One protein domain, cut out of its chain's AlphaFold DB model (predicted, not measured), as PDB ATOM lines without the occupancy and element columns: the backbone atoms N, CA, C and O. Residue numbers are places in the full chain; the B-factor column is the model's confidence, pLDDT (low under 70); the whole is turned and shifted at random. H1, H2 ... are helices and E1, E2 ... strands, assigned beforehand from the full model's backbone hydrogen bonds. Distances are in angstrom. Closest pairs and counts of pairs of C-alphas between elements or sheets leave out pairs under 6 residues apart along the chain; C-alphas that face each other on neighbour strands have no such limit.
ATOM      1  N   ALA A   2     -25.063 -37.752 -22.041       73.75
ATOM      2  CA  ALA A   2     -23.905 -38.359 -21.365       73.75
ATOM      3  C   ALA A   2     -22.916 -37.342 -20.748       73.75
ATOM      4  O   ALA A   2     -22.481 -37.535 -19.618       73.75
ATOM      5  N   GLU A   3     -22.613 -36.235 -21.438       77.44
ATOM      6  CA  GLU A   3     -21.724 -35.181 -20.907       77.44
ATOM      7  C   GLU A   3     -22.305 -34.488 -19.667       77.44
ATOM      8  O   GLU A   3     -21.616 -34.328 -18.667       77.44
ATOM      9  N   PHE A   4     -23.607 -34.190 -19.679       76.44
ATOM     10  CA  PHE A   4     -24.294 -33.567 -18.544       76.44
ATOM     11  C   PHE A   4     -24.314 -34.463 -17.295       76.44
ATOM     12  O   PHE A   4     -24.177 -33.975 -16.175       76.44
ATOM     13  N   ILE A   5     -24.455 -35.782 -17.472       77.44
ATOM     14  CA  ILE A   5     -24.380 -36.750 -16.367       77.44
ATOM     15  C   ILE A   5     -22.959 -36.774 -15.783       77.44
ATOM     16  O   ILE A   5     -22.802 -36.725 -14.563       77.44
ATOM     17  N   LYS A   6     -21.933 -36.760 -16.642       84.62
ATOM     18  CA  LYS A   6     -20.519 -36.771 -16.240       84.62
ATOM     19  C   LYS A   6     -20.120 -35.509 -15.466       84.62
ATOM     20  O   LYS A   6     -19.452 -35.609 -14.438       84.62
ATOM     21  N   ASP A   7     -20.593 -34.338 -15.888       81.69
ATOM     22  CA  ASP A   7     -20.371 -33.073 -15.175       81.69
ATOM     23  C   ASP A   7     -21.049 -33.053 -13.798       81.69
ATOM     24  O   ASP A   7     -20.482 -32.563 -12.814       81.69
ATOM     25  N   LEU A   8     -22.253 -33.628 -13.697       84.31
ATOM     26  CA  LEU A   8     -22.973 -33.739 -12.430       84.31
ATOM     27  C   LEU A   8     -22.238 -34.659 -11.439       84.31
ATOM     28  O   LEU A   8     -22.201 -34.378 -10.238       84.31
ATOM     29  N   GLU A   9     -21.642 -35.744 -11.933       88.88
ATOM     30  CA  GLU A   9     -20.818 -36.659 -11.140       88.88
ATOM     31  C   GLU A   9     -19.505 -36.009 -10.691       88.88
ATOM     32  O   GLU A   9     -19.177 -36.069  -9.504       88.88
ATOM     33  N   LEU A  10     -18.800 -35.307 -11.585       88.44
ATOM     34  CA  LEU A  10     -17.579 -34.565 -11.244       88.44
ATOM     35  C   LEU A  10     -17.832 -33.504 -10.167       88.44
ATOM     36  O   LEU A  10     -17.057 -33.385  -9.216       88.44
ATOM     37  N   LYS A  11     -18.946 -32.768 -10.258       90.75
ATOM     38  CA  LYS A  11     -19.329 -31.783  -9.238       90.75
ATOM     39  C   LYS A  11     -19.572 -32.440  -7.877       90.75
ATOM     40  O   LYS A  11     -19.055 -31.959  -6.871       90.75
ATOM     41  N   LYS A  12     -20.291 -33.570  -7.844       91.25
ATOM     42  CA  LYS A  12     -20.513 -34.342  -6.609       91.25
ATOM     43  C   LYS A  12     -19.201 -34.844  -6.002       91.25
ATOM     44  O   LYS A  12     -19.031 -34.745  -4.789       91.25
ATOM     45  N   ILE A  13     -18.277 -35.349  -6.821       91.31
ATOM     46  CA  ILE A  13     -16.952 -35.801  -6.368       91.31
ATOM     47  C   ILE A  13     -16.173 -34.631  -5.759       91.31
ATOM     48  O   ILE A  13     -15.683 -34.749  -4.638       91.31
ATOM     49  N   ASN A  14     -16.121 -33.483  -6.441       92.44
ATOM     50  CA  ASN A  14     -15.441 -32.289  -5.935       92.44
ATOM     51  C   ASN A  14     -16.037 -31.803  -4.607       92.44
ATOM     52  O   ASN A  14     -15.297 -31.477  -3.679       92.44
ATOM     53  N   ASP A  15     -17.363 -31.813  -4.473       92.94
ATOM     54  CA  ASP A  15     -18.035 -31.453  -3.225       92.94
ATOM     55  C   ASP A  15     -17.673 -32.408  -2.075       92.94
ATOM     56  O   ASP A  15     -17.474 -31.968  -0.937       92.94
ATOM     57  N   ILE A  16     -17.551 -33.710  -2.354       93.25
ATOM     58  CA  ILE A  16     -17.114 -34.714  -1.374       93.25
ATOM     59  C   ILE A  16     -15.654 -34.472  -0.982       93.25
ATOM     60  O   ILE A  16     -15.364 -34.374   0.210       93.25
ATOM     61  N   VAL A  17     -14.753 -34.312  -1.954       93.25
ATOM     62  CA  VAL A  17     -13.329 -34.032  -1.713       93.25
ATOM     63  C   VAL A  17     -13.165 -32.773  -0.860       93.25
ATOM     64  O   VAL A  17     -12.454 -32.792   0.143       93.25
ATOM     65  N   ASN A  18     -13.897 -31.702  -1.172       91.81
ATOM     66  CA  ASN A  18     -13.879 -30.462  -0.397       91.81
ATOM     67  C   ASN A  18     -14.365 -30.659   1.046       91.81
ATOM     68  O   ASN A  18     -13.761 -30.131   1.985       91.81
ATOM     69  N   LYS A  19     -15.437 -31.435   1.255       93.44
ATOM     70  CA  LYS A  19     -15.924 -31.774   2.602       93.44
ATOM     71  C   LYS A  19     -14.891 -32.579   3.386       93.44
ATOM     72  O   LYS A  19     -14.631 -32.250   4.542       93.44
ATOM     73  N   VAL A  20     -14.295 -33.588   2.759       93.69
ATOM     74  CA  VAL A  20     -13.269 -34.449   3.355       93.69
ATOM     75  C   VAL A  20     -12.036 -33.628   3.736       93.69
ATOM     76  O   VAL A  20     -11.620 -33.663   4.892       93.69
ATOM     77  N   ASN A  21     -11.530 -32.785   2.834       90.94
ATOM     78  CA  ASN A  21     -10.408 -31.880   3.101       90.94
ATOM     79  C   ASN A  21     -10.690 -30.941   4.279       90.94
ATOM     80  O   ASN A  21      -9.847 -30.767   5.156       90.94
ATOM     81  N   LYS A  22     -11.899 -30.375   4.352       90.69
ATOM     82  CA  LYS A  22     -12.303 -29.507   5.467       90.69
ATOM     83  C   LYS A  22     -12.343 -30.255   6.802       90.69
ATOM     84  O   LYS A  22     -12.037 -29.665   7.838       90.69
ATOM     85  N   ILE A  23     -12.737 -31.528   6.799       91.88
ATOM     86  CA  ILE A  23     -12.712 -32.379   7.995       91.88
ATOM     87  C   ILE A  23     -11.265 -32.652   8.402       91.88
ATOM     88  O   ILE A  23     -10.919 -32.396   9.551       91.88
ATOM     89  N   PHE A  24     -10.413 -33.078   7.467       92.00
ATOM     90  CA  PHE A  24      -8.994 -33.317   7.735       92.00
ATOM     91  C   PHE A  24      -8.292 -32.076   8.288       92.00
ATOM     92  O   PHE A  24      -7.636 -32.170   9.317       92.00
ATOM     93  N   GLN A  25      -8.508 -30.899   7.692       88.00
ATOM     94  CA  GLN A  25      -7.962 -29.635   8.200       88.00
ATOM     95  C   GLN A  25      -8.411 -29.339   9.636       88.00
ATOM     96  O   GLN A  25      -7.614 -28.897  10.458       88.00
ATOM     97  N   LYS A  26      -9.685 -29.584   9.966       87.69
ATOM     98  CA  LYS A  26     -10.179 -29.398  11.338       87.69
ATOM     99  C   LYS A  26      -9.529 -30.369  12.318       87.69
ATOM    100  O   LYS A  26      -9.192 -29.957  13.423       87.69
ATOM    101  N   VAL A  27      -9.372 -31.632  11.924       91.19
ATOM    102  CA  VAL A  27      -8.724 -32.662  12.748       91.19
ATOM    103  C   VAL A  27      -7.252 -32.324  12.967       91.19
ATOM    104  O   VAL A  27      -6.783 -32.368  14.099       91.19
ATOM    105  N   ASP A  28      -6.545 -31.907  11.920       90.75
ATOM    106  CA  ASP A  28      -5.143 -31.502  11.998       90.75
ATOM    107  C   ASP A  28      -4.944 -30.296  12.932       90.75
ATOM    108  O   ASP A  28      -4.123 -30.334  13.854       90.75
ATOM    109  N   VAL A  29      -5.777 -29.256  12.789       91.00
ATOM    110  CA  VAL A  29      -5.776 -28.095  13.696       91.00
ATOM    111  C   VAL A  29      -6.058 -28.510  15.139       91.00
ATOM    112  O   VAL A  29      -5.376 -28.044  16.050       91.00
ATOM    113  N   PHE A  30      -7.035 -29.392  15.355       93.50
ATOM    114  CA  PHE A  30      -7.382 -29.884  16.685       93.50
ATOM    115  C   PHE A  30      -6.213 -30.631  17.339       93.50
ATOM    116  O   PHE A  30      -5.812 -30.299  18.457       93.50
ATOM    117  N   CYS A  31      -5.648 -31.616  16.634       94.75
ATOM    118  CA  CYS A  31      -4.563 -32.458  17.131       94.75
ATOM    119  C   CYS A  31      -3.302 -31.636  17.400       94.75
ATOM    120  O   CYS A  31      -2.739 -31.706  18.492       94.75
ATOM    121  N   SER A  32      -2.894 -30.793  16.450       94.06
ATOM    122  CA  SER A  32      -1.734 -29.916  16.624       94.06
ATOM    123  C   SER A  32      -1.914 -28.927  17.776       94.06
ATOM    124  O   SER A  32      -0.995 -28.730  18.573       94.06
ATOM    125  N   ALA A  33      -3.103 -28.337  17.927       94.88
ATOM    126  CA  ALA A  33      -3.382 -27.440  19.037       94.88
ATOM    127  C   ALA A  33      -3.338 -28.154  20.389       94.88
ATOM    128  O   ALA A  33      -2.815 -27.600  21.359       94.88
ATOM    129  N   LEU A  34      -3.864 -29.376  20.465       95.56
ATOM    130  CA  LEU A  34      -3.807 -30.181  21.678       95.56
ATOM    131  C   LEU A  34      -2.357 -30.520  22.052       95.56
ATOM    132  O   LEU A  34      -1.970 -30.341  23.208       95.56
ATOM    133  N   LEU A  35      -1.546 -30.927  21.070       95.69
ATOM    134  CA  LEU A  35      -0.125 -31.224  21.259       95.69
ATOM    135  C   LEU A  35       0.653 -29.998  21.741       95.69
ATOM    136  O   LEU A  35       1.353 -30.090  22.744       95.69
ATOM    137  N   LEU A  36       0.479 -28.832  21.111       95.62
ATOM    138  CA  LEU A  36       1.138 -27.591  21.539       95.62
ATOM    139  C   LEU A  36       0.718 -27.168  22.953       95.62
ATOM    140  O   LEU A  36       1.544 -26.734  23.753       95.62
ATOM    141  N   GLN A  37      -0.559 -27.325  23.307       94.88
ATOM    142  CA  GLN A  37      -1.038 -27.022  24.659       94.88
ATOM    143  C   GLN A  37      -0.454 -27.964  25.718       94.88
ATOM    144  O   GLN A  37      -0.150 -27.512  26.826       94.88
ATOM    145  N   ALA A  38      -0.317 -29.254  25.403       96.00
ATOM    146  CA  ALA A  38       0.329 -30.229  26.276       96.00
ATOM    147  C   ALA A  38       1.832 -29.944  26.394       96.00
ATOM    148  O   ALA A  38       2.355 -29.845  27.505       96.00
ATOM    149  N   TRP A  39       2.497 -29.711  25.261       96.56
ATOM    150  CA  TRP A  39       3.912 -29.371  25.192       96.56
ATOM    151  C   TRP A  39       4.236 -28.133  26.019       96.56
ATOM    152  O   TRP A  39       5.120 -28.183  26.863       96.56
ATOM    153  N   ARG A  40       3.462 -27.053  25.880       97.00
ATOM    154  CA  ARG A  40       3.634 -25.829  26.674       97.00
ATOM    155  C   ARG A  40       3.631 -26.091  28.175       97.00
ATOM    156  O   ARG A  40       4.424 -25.497  28.899       97.00
ATOM    157  N   ARG A  41       2.738 -26.964  28.656       96.44
ATOM    158  CA  ARG A  41       2.666 -27.325  30.081       96.44
ATOM    159  C   ARG A  41       3.926 -28.055  30.523       96.44
ATOM    160  O   ARG A  41       4.488 -27.686  31.546       96.44
ATOM    161  N   ILE A  42       4.360 -29.047  29.749       96.88
ATOM    162  CA  ILE A  42       5.557 -29.849  30.038       96.88
ATOM    163  C   ILE A  42       6.808 -28.966  29.985       96.88
ATOM    164  O   ILE A  42       7.572 -28.906  30.944       96.88
ATOM    165  N   TYR A  43       6.971 -28.205  28.906       96.88
ATOM    166  CA  TYR A  43       8.107 -27.318  28.698       96.88
ATOM    167  C   TYR A  43       8.210 -26.245  29.788       96.88
ATOM    168  O   TYR A  43       9.303 -25.970  30.274       96.88
ATOM    169  N   PHE A  44       7.083 -25.678  30.233       97.50
ATOM    170  CA  PHE A  44       7.067 -24.700  31.322       97.50
ATOM    171  C   PHE A  44       7.574 -25.269  32.655       97.50
ATOM    172  O   PHE A  44       8.210 -24.538  33.414       97.50
ATOM    173  N   VAL A  45       7.310 -26.549  32.949       96.75
ATOM    174  CA  VAL A  45       7.777 -27.191  34.191       96.75
ATOM    175  C   VAL A  45       9.305 -27.232  34.236       96.75
ATOM    176  O   VAL A  45       9.885 -26.887  35.262       96.75
ATOM    177  N   SER A  46       9.954 -27.586  33.126       95.81
ATOM    178  CA  SER A  46      11.418 -27.699  33.059       95.81
ATOM    179  C   SER A  46      12.125 -26.367  32.779       95.81
ATOM    180  O   SER A  46      13.216 -26.141  33.288       95.81
ATOM    181  N   ASN A  47      11.507 -25.458  32.015       97.06
ATOM    182  CA  ASN A  47      12.169 -24.274  31.445       97.06
ATOM    183  C   ASN A  47      11.518 -22.951  31.874       97.06
ATOM    184  O   ASN A  47      11.457 -21.985  31.113       97.06
ATOM    185  N   LYS A  48      11.018 -22.876  33.113       97.12
ATOM    186  CA  LYS A  48      10.280 -21.710  33.631       97.12
ATOM    187  C   LYS A  48      11.000 -20.374  33.394       97.12
ATOM    188  O   LYS A  48      10.369 -19.420  32.949       97.12
ATOM    189  N   LYS A  49      12.304 -20.300  33.687       97.25
ATOM    190  CA  LYS A  49      13.105 -19.072  33.517       97.25
ATOM    191  C   LYS A  49      13.163 -18.638  32.051       97.25
ATOM    192  O   LYS A  49      12.899 -17.480  31.754       97.25
ATOM    193  N   GLU A  50      13.444 -19.577  31.155       96.44
ATOM    194  CA  GLU A  50      13.513 -19.326  29.714       96.44
ATOM    195  C   GLU A  50      12.166 -18.858  29.157       96.44
ATOM    196  O   GLU A  50      12.118 -17.893  28.396       96.44
ATOM    197  N   VAL A  51      11.062 -19.472  29.600       97.56
ATOM    198  CA  VAL A  51       9.706 -19.048  29.225       97.56
ATOM    199  C   VAL A  51       9.473 -17.580  29.581       97.56
ATOM    200  O   VAL A  51       8.999 -16.827  28.735       97.56
ATOM    201  N   TYR A  52       9.827 -17.146  30.793       97.19
ATOM    202  CA  TYR A  52       9.660 -15.742  31.181       97.19
ATOM    203  C   TYR A  52      10.567 -14.800  30.390       97.19
ATOM    204  O   TYR A  52      10.068 -13.813  29.854       97.19
ATOM    205  N   THR A  53      11.849 -15.136  30.223       97.12
ATOM    206  CA  THR A  53      12.773 -14.342  29.394       97.12
ATOM    207  C   THR A  53      12.289 -14.220  27.948       97.12
ATOM    208  O   THR A  53      12.470 -13.187  27.310       97.12
ATOM    209  N   SER A  54      11.663 -15.262  27.404       96.81
ATOM    210  CA  SER A  54      11.078 -15.206  26.068       96.81
ATOM    211  C   SER A  54       9.821 -14.331  26.044       96.81
ATOM    212  O   SER A  54       9.712 -13.457  25.191       96.81
ATOM    213  N   ILE A  55       8.913 -14.462  27.017       96.75
ATOM    214  CA  ILE A  55       7.706 -13.619  27.109       96.75
ATOM    215  C   ILE A  55       8.047 -12.126  27.190       96.75
ATOM    216  O   ILE A  55       7.321 -11.323  26.614       96.75
ATOM    217  N   GLU A  56       9.144 -11.740  27.840       96.25
ATOM    218  CA  GLU A  56       9.614 -10.343  27.866       96.25
ATOM    219  C   GLU A  56       9.965  -9.805  26.468       96.25
ATOM    220  O   GLU A  56       9.830  -8.614  26.203       96.25
ATOM    221  N   LYS A  57      10.367 -10.686  25.544       96.38
ATOM    222  CA  LYS A  57      10.638 -10.353  24.136       96.38
ATOM    223  C   LYS A  57       9.381 -10.392  23.264       96.38
ATOM    224  O   LYS A  57       9.438  -9.993  22.101       96.38
ATOM    225  N   ARG A  58       8.254 -10.884  23.791       96.88
ATOM    226  CA  ARG A  58       6.985 -10.965  23.064       96.88
ATOM    227  C   ARG A  58       6.429  -9.569  22.833       96.88
ATOM    228  O   ARG A  58       6.183  -8.824  23.776       96.88
ATOM    229  N   LYS A  59       6.146  -9.254  21.575       96.06
ATOM    230  CA  LYS A  59       5.556  -7.976  21.162       96.06
ATOM    231  C   LYS A  59       4.101  -8.149  20.742       96.06
ATOM    232  O   LYS A  59       3.692  -9.240  20.341       96.06
ATOM    233  N   GLY A  60       3.357  -7.045  20.760       95.62
ATOM    234  CA  GLY A  60       1.955  -6.985  20.346       95.62
ATOM    235  C   GLY A  60       0.984  -7.555  21.379       95.62
ATOM    236  O   GLY A  60       1.378  -7.924  22.484       95.62
ATOM    237  N   ASP A  61      -0.291  -7.634  20.998       95.00
ATOM    238  CA  ASP A  61      -1.398  -7.857  21.929       95.00
ATOM    239  C   ASP A  61      -2.444  -8.854  21.421       95.00
ATOM    240  O   ASP A  61      -2.540  -9.193  20.236       95.00
ATOM    241  N   CYS A  62      -3.283  -9.326  22.346       93.81
ATOM    242  CA  CYS A  62      -4.426 -10.162  22.007       93.81
ATOM    243  C   CYS A  62      -5.466  -9.354  21.218       93.81
ATOM    244  O   CYS A  62      -6.202  -8.553  21.784       93.81
ATOM    245  N   MET A  63      -5.628  -9.667  19.931       94.88
ATOM    246  CA  MET A  63      -6.610  -9.012  19.046       94.88
ATOM    247  C   MET A  63      -8.062  -9.459  19.266       94.88
ATOM    248  O   MET A  63      -8.911  -9.256  18.406       94.88
ATOM    249  N   ARG A  64      -8.356 -10.166  20.366       94.88
ATOM    250  CA  ARG A  64      -9.706 -10.663  20.681       94.88
ATOM    251  C   ARG A  64     -10.361 -11.460  19.535       94.88
ATOM    252  O   ARG A  64     -11.583 -11.488  19.421       94.88
ATOM    253  N   CYS A  65      -9.582 -12.216  18.757       94.81
ATOM    254  CA  CYS A  65     -10.115 -13.049  17.667       94.81
ATOM    255  C   CYS A  65     -10.751 -14.380  18.123       94.81
ATOM    256  O   CYS A  65     -11.403 -15.054  17.334       94.81
ATOM    257  N   GLY A  66     -10.519 -14.819  19.366       93.88
ATOM    258  CA  GLY A  66     -11.091 -16.050  19.933       93.88
ATOM    259  C   GLY A  66     -10.517 -17.367  19.399       93.88
ATOM    260  O   GLY A  66     -10.819 -18.423  19.953       93.88
ATOM    261  N   ARG A  67      -9.655 -17.334  18.375       93.94
ATOM    262  CA  ARG A  67      -9.195 -18.544  17.678       93.94
ATOM    263  C   ARG A  67      -8.359 -19.477  18.561       93.94
ATOM    264  O   ARG A  67      -8.626 -20.670  18.618       93.94
ATOM    265  N   CYS A  68      -7.433 -18.940  19.359       94.25
ATOM    266  CA  CYS A  68      -6.660 -19.742  20.318       94.25
ATOM    267  C   CYS A  68      -7.534 -20.367  21.425       94.25
ATOM    268  O   CYS A  68      -7.200 -21.428  21.945       94.25
ATOM    269  N   CYS A  69      -8.674 -19.749  21.759       94.75
ATOM    270  CA  CYS A  69      -9.646 -20.269  22.726       94.75
ATOM    271  C   CYS A  69     -10.539 -21.385  22.156       94.75
ATOM    272  O   CYS A  69     -11.296 -21.990  22.915       94.75
ATOM    273  N   GLN A  70     -10.484 -21.625  20.844       93.69
ATOM    274  CA  GLN A  70     -11.248 -22.656  20.133       93.69
ATOM    275  C   GLN A  70     -10.362 -23.700  19.443       93.69
ATOM    276  O   GLN A  70     -10.892 -24.644  18.874       93.69
ATOM    277  N   ALA A  71      -9.038 -23.525  19.487       91.00
ATOM    278  CA  ALA A  71      -8.083 -24.274  18.678       91.00
ATOM    279  C   ALA A  71      -8.138 -25.799  18.893       91.00
ATOM    280  O   ALA A  71      -8.111 -26.548  17.927       91.00
ATOM    281  N   SER A  72      -8.227 -26.246  20.148       90.00
ATOM    282  CA  SER A  72      -8.441 -27.654  20.503       90.00
ATOM    283  C   SER A  72      -9.904 -27.852  20.912       90.00
ATOM    284  O   SER A  72     -10.767 -28.141  20.095       90.00
ATOM    285  N   CYS A  73     -10.230 -27.592  22.173       89.31
ATOM    286  CA  CYS A  73     -11.598 -27.600  22.670       89.31
ATOM    287  C   CYS A  73     -12.093 -26.166  22.852       89.31
ATOM    288  O   CYS A  73     -11.373 -25.315  23.382       89.31
ATOM    289  N   LYS A  74     -13.350 -25.900  22.477       93.31
ATOM    290  CA  LYS A  74     -13.996 -24.609  22.746       93.31
ATOM    291  C   LYS A  74     -13.963 -24.320  24.249       93.31
ATOM    292  O   LYS A  74     -14.587 -25.021  25.045       93.31
ATOM    293  N   CYS A  75     -13.246 -23.269  24.637       95.56
ATOM    294  CA  CYS A  75     -13.150 -22.847  26.028       95.56
ATOM    295  C   CYS A  75     -14.530 -22.450  26.576       95.56
ATOM    296  O   CYS A  75     -15.236 -21.637  25.980       95.56
ATOM    297  N   LYS A  76     -14.889 -22.965  27.758       95.19
ATOM    298  CA  LYS A  76     -16.174 -22.679  28.427       95.19
ATOM    299  C   LYS A  76     -16.334 -21.210  28.839       95.19
ATOM    300  O   LYS A  76     -17.448 -20.734  29.024       95.19
ATOM    301  N   HIS A  77     -15.223 -20.488  28.978       96.00
ATOM    302  CA  HIS A  77     -15.207 -19.077  29.363       96.00
ATOM    303  C   HIS A  77     -15.141 -18.119  28.167       96.00
ATOM    304  O   HIS A  77     -15.003 -16.914  28.373       96.00
ATOM    305  N   LEU A  78     -15.206 -18.630  26.933       96.56
ATOM    306  CA  LEU A  78     -15.265 -17.808  25.730       96.56
ATOM    307  C   LEU A  78     -16.678 -17.234  25.550       96.56
ATOM    308  O   LEU A  78     -17.658 -17.975  25.506       96.56
ATOM    309  N   ALA A  79     -16.757 -15.917  25.421       96.38
ATOM    310  CA  ALA A  79     -17.940 -15.155  25.044       96.38
ATOM    311  C   ALA A  79     -17.604 -14.233  23.864       96.38
ATOM    312  O   ALA A  79     -16.452 -14.172  23.432       96.38
ATOM    313  N   TYR A  80     -18.607 -13.520  23.368       96.69
ATOM    314  CA  TYR A  80     -18.476 -12.518  22.316       96.69
ATOM    315  C   TYR A  80     -19.237 -11.263  22.737       96.69
ATOM    316  O   TYR A  80     -20.248 -11.386  23.430       96.69
ATOM    317  N   ASP A  81     -18.719 -10.091  22.378       96.12
ATOM    318  CA  ASP A  81     -19.458  -8.835  22.515       96.12
ATOM    319  C   ASP A  81     -20.407  -8.599  21.335       96.12
ATOM    320  O   ASP A  81     -20.487  -9.399  20.401       96.12
ATOM    321  N   GLU A  82     -21.120  -7.477  21.394       96.50
ATOM    322  CA  GLU A  82     -22.063  -7.017  20.369       96.50
ATOM    323  C   GLU A  82     -21.395  -6.795  19.002       96.50
ATOM    324  O   GLU A  82     -22.037  -6.963  17.969       96.50
ATOM    325  N   ASN A  83     -20.090  -6.505  18.984       94.94
ATOM    326  CA  ASN A  83     -19.293  -6.326  17.769       94.94
ATOM    327  C   ASN A  83     -18.690  -7.648  17.250       94.94
ATOM    328  O   ASN A  83     -17.932  -7.650  16.279       94.94
ATOM    329  N   GLY A  84     -18.973  -8.779  17.905       94.25
ATOM    330  CA  GLY A  84     -18.438 -10.091  17.545       94.25
ATOM    331  C   GLY A  84     -16.978 -10.327  17.954       94.25
ATOM    332  O   GLY A  84     -16.381 -11.324  17.538       94.25
ATOM    333  N   LEU A  85     -16.381  -9.472  18.789       95.56
ATOM    334  CA  LEU A  85     -15.041  -9.685  19.337       95.56
ATOM    335  C   LEU A  85     -15.095 -10.610  20.550       95.56
ATOM    336  O   LEU A  85     -15.934 -10.482  21.443       95.56
ATOM    337  N   SER A  86     -14.140 -11.534  20.634       96.38
ATOM    338  CA  SER A  86     -14.102 -12.483  21.746       96.38
ATOM    339  C   SER A  86     -13.833 -11.800  23.091       96.38
ATOM    340  O   SER A  86     -13.019 -10.879  23.211       96.38
ATOM    341  N   ILE A  87     -14.495 -12.299  24.131       96.12
ATOM    342  CA  ILE A  87     -14.304 -11.931  25.532       96.12
ATOM    343  C   ILE A  87     -13.961 -13.193  26.322       96.12
ATOM    344  O   ILE A  87     -14.588 -14.240  26.165       96.12
ATOM    345  N   CYS A  88     -12.975 -13.092  27.213       95.75
ATOM    346  CA  CYS A  88     -12.713 -14.120  28.215       95.75
ATOM    347  C   CYS A  88     -13.448 -13.756  29.511       95.75
ATOM    348  O   CYS A  88     -13.060 -12.799  30.174       95.75
ATOM    349  N   LYS A  89     -14.462 -14.538  29.907       96.31
ATOM    350  CA  LYS A  89     -15.259 -14.295  31.130       96.31
ATOM    351  C   LYS A  89     -14.444 -14.328  32.431       96.31
ATOM    352  O   LYS A  89     -14.910 -13.859  33.459       96.31
ATOM    353  N   ILE A  90     -13.251 -14.918  32.398       95.88
ATOM    354  CA  ILE A  90     -12.335 -15.017  33.541       95.88
ATOM    355  C   ILE A  90     -11.007 -14.318  33.242       95.88
ATOM    356  O   ILE A  90      -9.957 -14.833  33.612       95.88
ATOM    357  N   HIS A  91     -11.028 -13.192  32.520       92.38
ATOM    358  CA  HIS A  91      -9.805 -12.532  32.052       92.38
ATOM    359  C   HIS A  91      -8.781 -12.300  33.179       92.38
ATOM    360  O   HIS A  91      -7.618 -12.680  33.025       92.38
ATOM    361  N   ASP A  92      -9.230 -11.799  34.330       93.06
ATOM    362  CA  ASP A  92      -8.365 -11.513  35.487       93.06
ATOM    363  C   ASP A  92      -7.799 -12.798  36.111       93.06
ATOM    364  O   ASP A  92      -6.616 -12.907  36.450       93.06
ATOM    365  N   ARG A  93      -8.631 -13.845  36.155       94.38
ATOM    366  CA  ARG A  93      -8.303 -15.183  36.671       94.38
ATOM    367  C   ARG A  93      -7.858 -16.153  35.574       94.38
ATOM    368  O   ARG A  93      -7.992 -17.368  35.717       94.38
ATOM    369  N   LYS A  94      -7.336 -15.633  34.459       93.94
ATOM    370  CA  LYS A  94      -6.958 -16.446  33.300       93.94
ATOM    371  C   LYS A  94      -5.932 -17.513  33.714       93.94
ATOM    372  O   LYS A  94      -4.947 -17.167  34.377       93.94
ATOM    373  N   PRO A  95      -6.106 -18.783  33.295       94.44
ATOM    374  CA  PRO A  95      -5.143 -19.834  33.588       94.44
ATOM    375  C   PRO A  95      -3.743 -19.443  33.126       94.44
ATOM    376  O   PRO A  95      -3.578 -18.858  32.052       94.44
ATOM    377  N   HIS A  96      -2.727 -19.807  33.907       95.00
ATOM    378  CA  HIS A  96      -1.347 -19.405  33.637       95.00
ATOM    379  C   HIS A  96      -0.889 -19.775  32.212       95.00
ATOM    380  O   HIS A  96      -0.359 -18.935  31.492       95.00
ATOM    381  N   MET A  97      -1.240 -20.978  31.743       95.00
ATOM    382  CA  MET A  97      -0.934 -21.474  30.389       95.00
ATOM    383  C   MET A  97      -1.534 -20.638  29.250       95.00
ATOM    384  O   MET A  97      -1.014 -20.633  28.134       95.00
ATOM    385  N   CYS A  98      -2.635 -19.932  29.516       94.69
ATOM    386  CA  CYS A  98      -3.239 -19.001  28.569       94.69
ATOM    387  C   CYS A  98      -2.577 -17.614  28.623       94.69
ATOM    388  O   CYS A  98      -2.629 -16.900  27.629       94.69
ATOM    389  N   LYS A  99      -1.975 -17.215  29.756       94.62
ATOM    390  CA  LYS A  99      -1.238 -15.942  29.903       94.62
ATOM    391  C   LYS A  99       0.118 -15.988  29.189       94.62
ATOM    392  O   LYS A  99       0.506 -15.027  28.525       94.62
ATOM    393  N   ILE A 100       0.805 -17.124  29.295       96.06
ATOM    394  CA  ILE A 100       2.128 -17.320  28.688       96.06
ATOM    395  C   ILE A 100       2.067 -17.575  27.177       96.06
ATOM    396  O   ILE A 100       3.079 -17.447  26.510       96.06
ATOM    397  N   TYR A 101       0.895 -17.879  26.615       95.88
ATOM    398  CA  TYR A 101       0.733 -18.117  25.178       95.88
ATOM    399  C   TYR A 101       0.805 -16.838  24.336       95.88
ATOM    400  O   TYR A 101       0.102 -15.882  24.676       95.88
ATOM    401  N   PRO A 102       1.497 -16.846  23.185       96.25
ATOM    402  CA  PRO A 102       2.566 -17.774  22.809       96.25
ATOM    403  C   PRO A 102       3.833 -17.447  23.599       96.25
ATOM    404  O   PRO A 102       4.134 -16.262  23.763       96.25
ATOM    405  N   TYR A 103       4.562 -18.449  24.096       96.06
ATOM    406  CA  TYR A 103       5.777 -18.180  24.884       96.06
ATOM    407  C   TYR A 103       7.049 -18.092  24.039       96.06
ATOM    408  O   TYR A 103       8.049 -17.584  24.530       96.06
ATOM    409  N   ASN A 104       7.033 -18.555  22.788       95.31
ATOM    410  CA  ASN A 104       8.116 -18.395  21.814       95.31
ATOM    411  C   ASN A 104       7.560 -18.490  20.373       95.31
ATOM    412  O   ASN A 104       6.343 -18.553  20.172       95.31
ATOM    413  N   ARG A 105       8.450 -18.507  19.369       94.12
ATOM    414  CA  ARG A 105       8.109 -18.613  17.935       94.12
ATOM    415  C   ARG A 105       7.470 -19.940  17.516       94.12
ATOM    416  O   ARG A 105       6.759 -19.964  16.510       94.12
ATOM    417  N   ASP A 106       7.681 -21.000  18.285       93.75
ATOM    418  CA  ASP A 106       7.236 -22.353  17.942       93.75
ATOM    419  C   ASP A 106       5.926 -22.737  18.639       93.75
ATOM    420  O   ASP A 106       5.203 -23.611  18.174       93.75
ATOM    421  N   ASP A 107       5.558 -22.037  19.714       95.88
ATOM    422  CA  ASP A 107       4.322 -22.282  20.464       95.88
ATOM    423  C   ASP A 107       3.063 -21.766  19.744       95.88
ATOM    424  O   ASP A 107       1.947 -21.993  20.205       95.88
ATOM    425  N   PHE A 108       3.190 -21.067  18.612       95.62
ATOM    426  CA  PHE A 108       2.031 -20.606  17.846       95.62
ATOM    427  C   PHE A 108       1.226 -21.782  17.283       95.62
ATOM    428  O   PHE A 108       1.760 -22.643  16.592       95.62
ATOM    429  N   PHE A 109      -0.099 -21.764  17.475       94.38
ATOM    430  CA  PHE A 109      -0.990 -22.646  16.726       94.38
ATOM    431  C   PHE A 109      -0.804 -22.413  15.223       94.38
ATOM    432  O   PHE A 109      -0.829 -21.262  14.780       94.38
ATOM    433  N   TYR A 110      -0.665 -23.486  14.440       91.31
ATOM    434  CA  TYR A 110      -0.313 -23.398  13.017       91.31
ATOM    435  C   TYR A 110      -1.239 -22.473  12.221       91.31
ATOM    436  O   TYR A 110      -0.779 -21.573  11.524       91.31
ATOM    437  N   HIS A 111      -2.551 -22.600  12.422       89.94
ATOM    438  CA  HIS A 111      -3.564 -21.761  11.773       89.94
ATOM    439  C   HIS A 111      -3.556 -20.281  12.218       89.94
ATOM    440  O   HIS A 111      -4.280 -19.466  11.647       89.94
ATOM    441  N   LEU A 112      -2.764 -19.914  13.234       92.44
ATOM    442  CA  LEU A 112      -2.662 -18.552  13.779       92.44
ATOM    443  C   LEU A 112      -1.299 -17.905  13.609       92.44
ATOM    444  O   LEU A 112      -1.197 -16.704  13.845       92.44
ATOM    445  N   LYS A 113      -0.271 -18.651  13.199       89.94
ATOM    446  CA  LYS A 113       1.110 -18.155  13.134       89.94
ATOM    447  C   LYS A 113       1.236 -16.824  12.381       89.94
ATOM    448  O   LYS A 113       1.979 -15.952  12.807       89.94
ATOM    449  N   HIS A 114       0.449 -16.640  11.322       90.12
ATOM    450  CA  HIS A 114       0.477 -15.443  10.473       90.12
ATOM    451  C   HIS A 114      -0.603 -14.401  10.795       90.12
ATOM    452  O   HIS A 114      -0.632 -13.339  10.184       90.12
ATOM    453  N   THR A 115      -1.526 -14.699  11.713       93.00
ATOM    454  CA  THR A 115      -2.713 -13.860  11.974       93.00
ATOM    455  C   THR A 115      -2.930 -13.557  13.456       93.00
ATOM    456  O   THR A 115      -3.982 -13.038  13.834       93.00
ATOM    457  N   CYS A 116      -1.978 -13.918  14.314       94.69
ATOM    458  CA  CYS A 116      -1.974 -13.574  15.730       94.69
ATOM    459  C   CYS A 116      -1.387 -12.169  15.924       94.69
ATOM    460  O   CYS A 116      -0.473 -11.780  15.206       94.69
ATOM    461  N   GLY A 117      -1.893 -11.420  16.906       95.44
ATOM    462  CA  GLY A 117      -1.345 -10.096  17.226       95.44
ATOM    463  C   GLY A 117      -0.030 -10.156  18.003       95.44
ATOM    464  O   GLY A 117       0.738  -9.198  17.976       95.44
ATOM    465  N   TYR A 118       0.251 -11.287  18.657       96.44
ATOM    466  CA  TYR A 118       1.542 -11.536  19.291       96.44
ATOM    467  C   TYR A 118       2.601 -11.905  18.255       96.44
ATOM    468  O   TYR A 118       2.326 -12.680  17.340       96.44
ATOM    469  N   LYS A 119       3.825 -11.409  18.439       95.56
ATOM    470  CA  LYS A 119       4.966 -11.664  17.553       95.56
ATOM    471  C   LYS A 119       6.296 -11.675  18.309       95.56
ATOM    472  O   LYS A 119       6.390 -11.157  19.421       95.56
ATOM    473  N   TYR A 120       7.303 -12.257  17.672       93.31
ATOM    474  CA  TYR A 120       8.697 -12.294  18.112       93.31
ATOM    475  C   TYR A 120       9.570 -11.894  16.923       93.31
ATOM    476  O   TYR A 120       9.286 -12.340  15.808       93.31
TER     477      TYR A 120
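AT A GLANCE: This is residues 2 to 120 of the 121 residues of the protein "4Fe-4S ferredoxin-type domain-containing protein" of Planctomycetes bacterium RIFCSPLOWO2_12_38_17 (UniProt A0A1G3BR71). One very long, straight helix, H1, makes the longest axis; its residues 2 to 24 stick out as a free arm, and beside the rest of it is gathered a body built largely of loops. H2 turns off at a corner from the end of H1, while a tiny hairpin of E1 and E2 and the short H3 lie among the loops. The printed part has 119 residues, with elements in the order H1, H2, E1, E2, H3, the two strands antiparallel, and its class is mostly helix. The whole is loose, with a radius of gyration of the C-alphas of 19.1 A, and elongated, spanning 69 by 36 by 24 A.

HOW THE PARTS SIT: H1, residues 2 to 46, is close to but not clearly touching H2, residues 48 to 57; their closest C-alphas, of Phe 44 and Val 51, are 6.6 A apart. These helices run opposite ways at a steep tilt of 62 degrees. E1, residues 78 to 80, and E2, residues 86 to 88, form an antiparallel hairpin at 137 degrees, with N 79 and O 87 within hydrogen-bond range at 2.8 A. H3, residues 96 to 99, only just touches H1, with 3 pairs of C-alphas within 8 A, through residues 37 to 41 of H1 alone; the closest C-alphas, of Arg 41 and Met 97, are 6.9 A apart. H1 is apart from both strands, and H2 is apart from H3. Every O i to N i+4 pair is within hydrogen-bond range in H1, 5 of 6 are in H2, and H3 is too short for such a pair.

IN THESE COORDINATES: H1 measures 65.8 A from C-alpha 2 at (-23.905, -38.359, -21.365) to C-alpha 46 at (11.418, -27.699, 33.059). H2 measures 14.8 A, E1 7.1 A, E2 6.8 A and H3 5.1 A, ending with C-alpha 99 at (-1.238, -15.942, 29.903).

THE WHOLE: The C-alphas of Ala 2 and Lys 49, the two farthest apart, are 68.9 A from each other. Without residues 2 to 24 the body spans 39 by 30 by 24 A. The link from H2 to E1 is long, and residues 100 to 120 hold no named element. The printed part has no cut, and no printed residue has a pLDDT under 70.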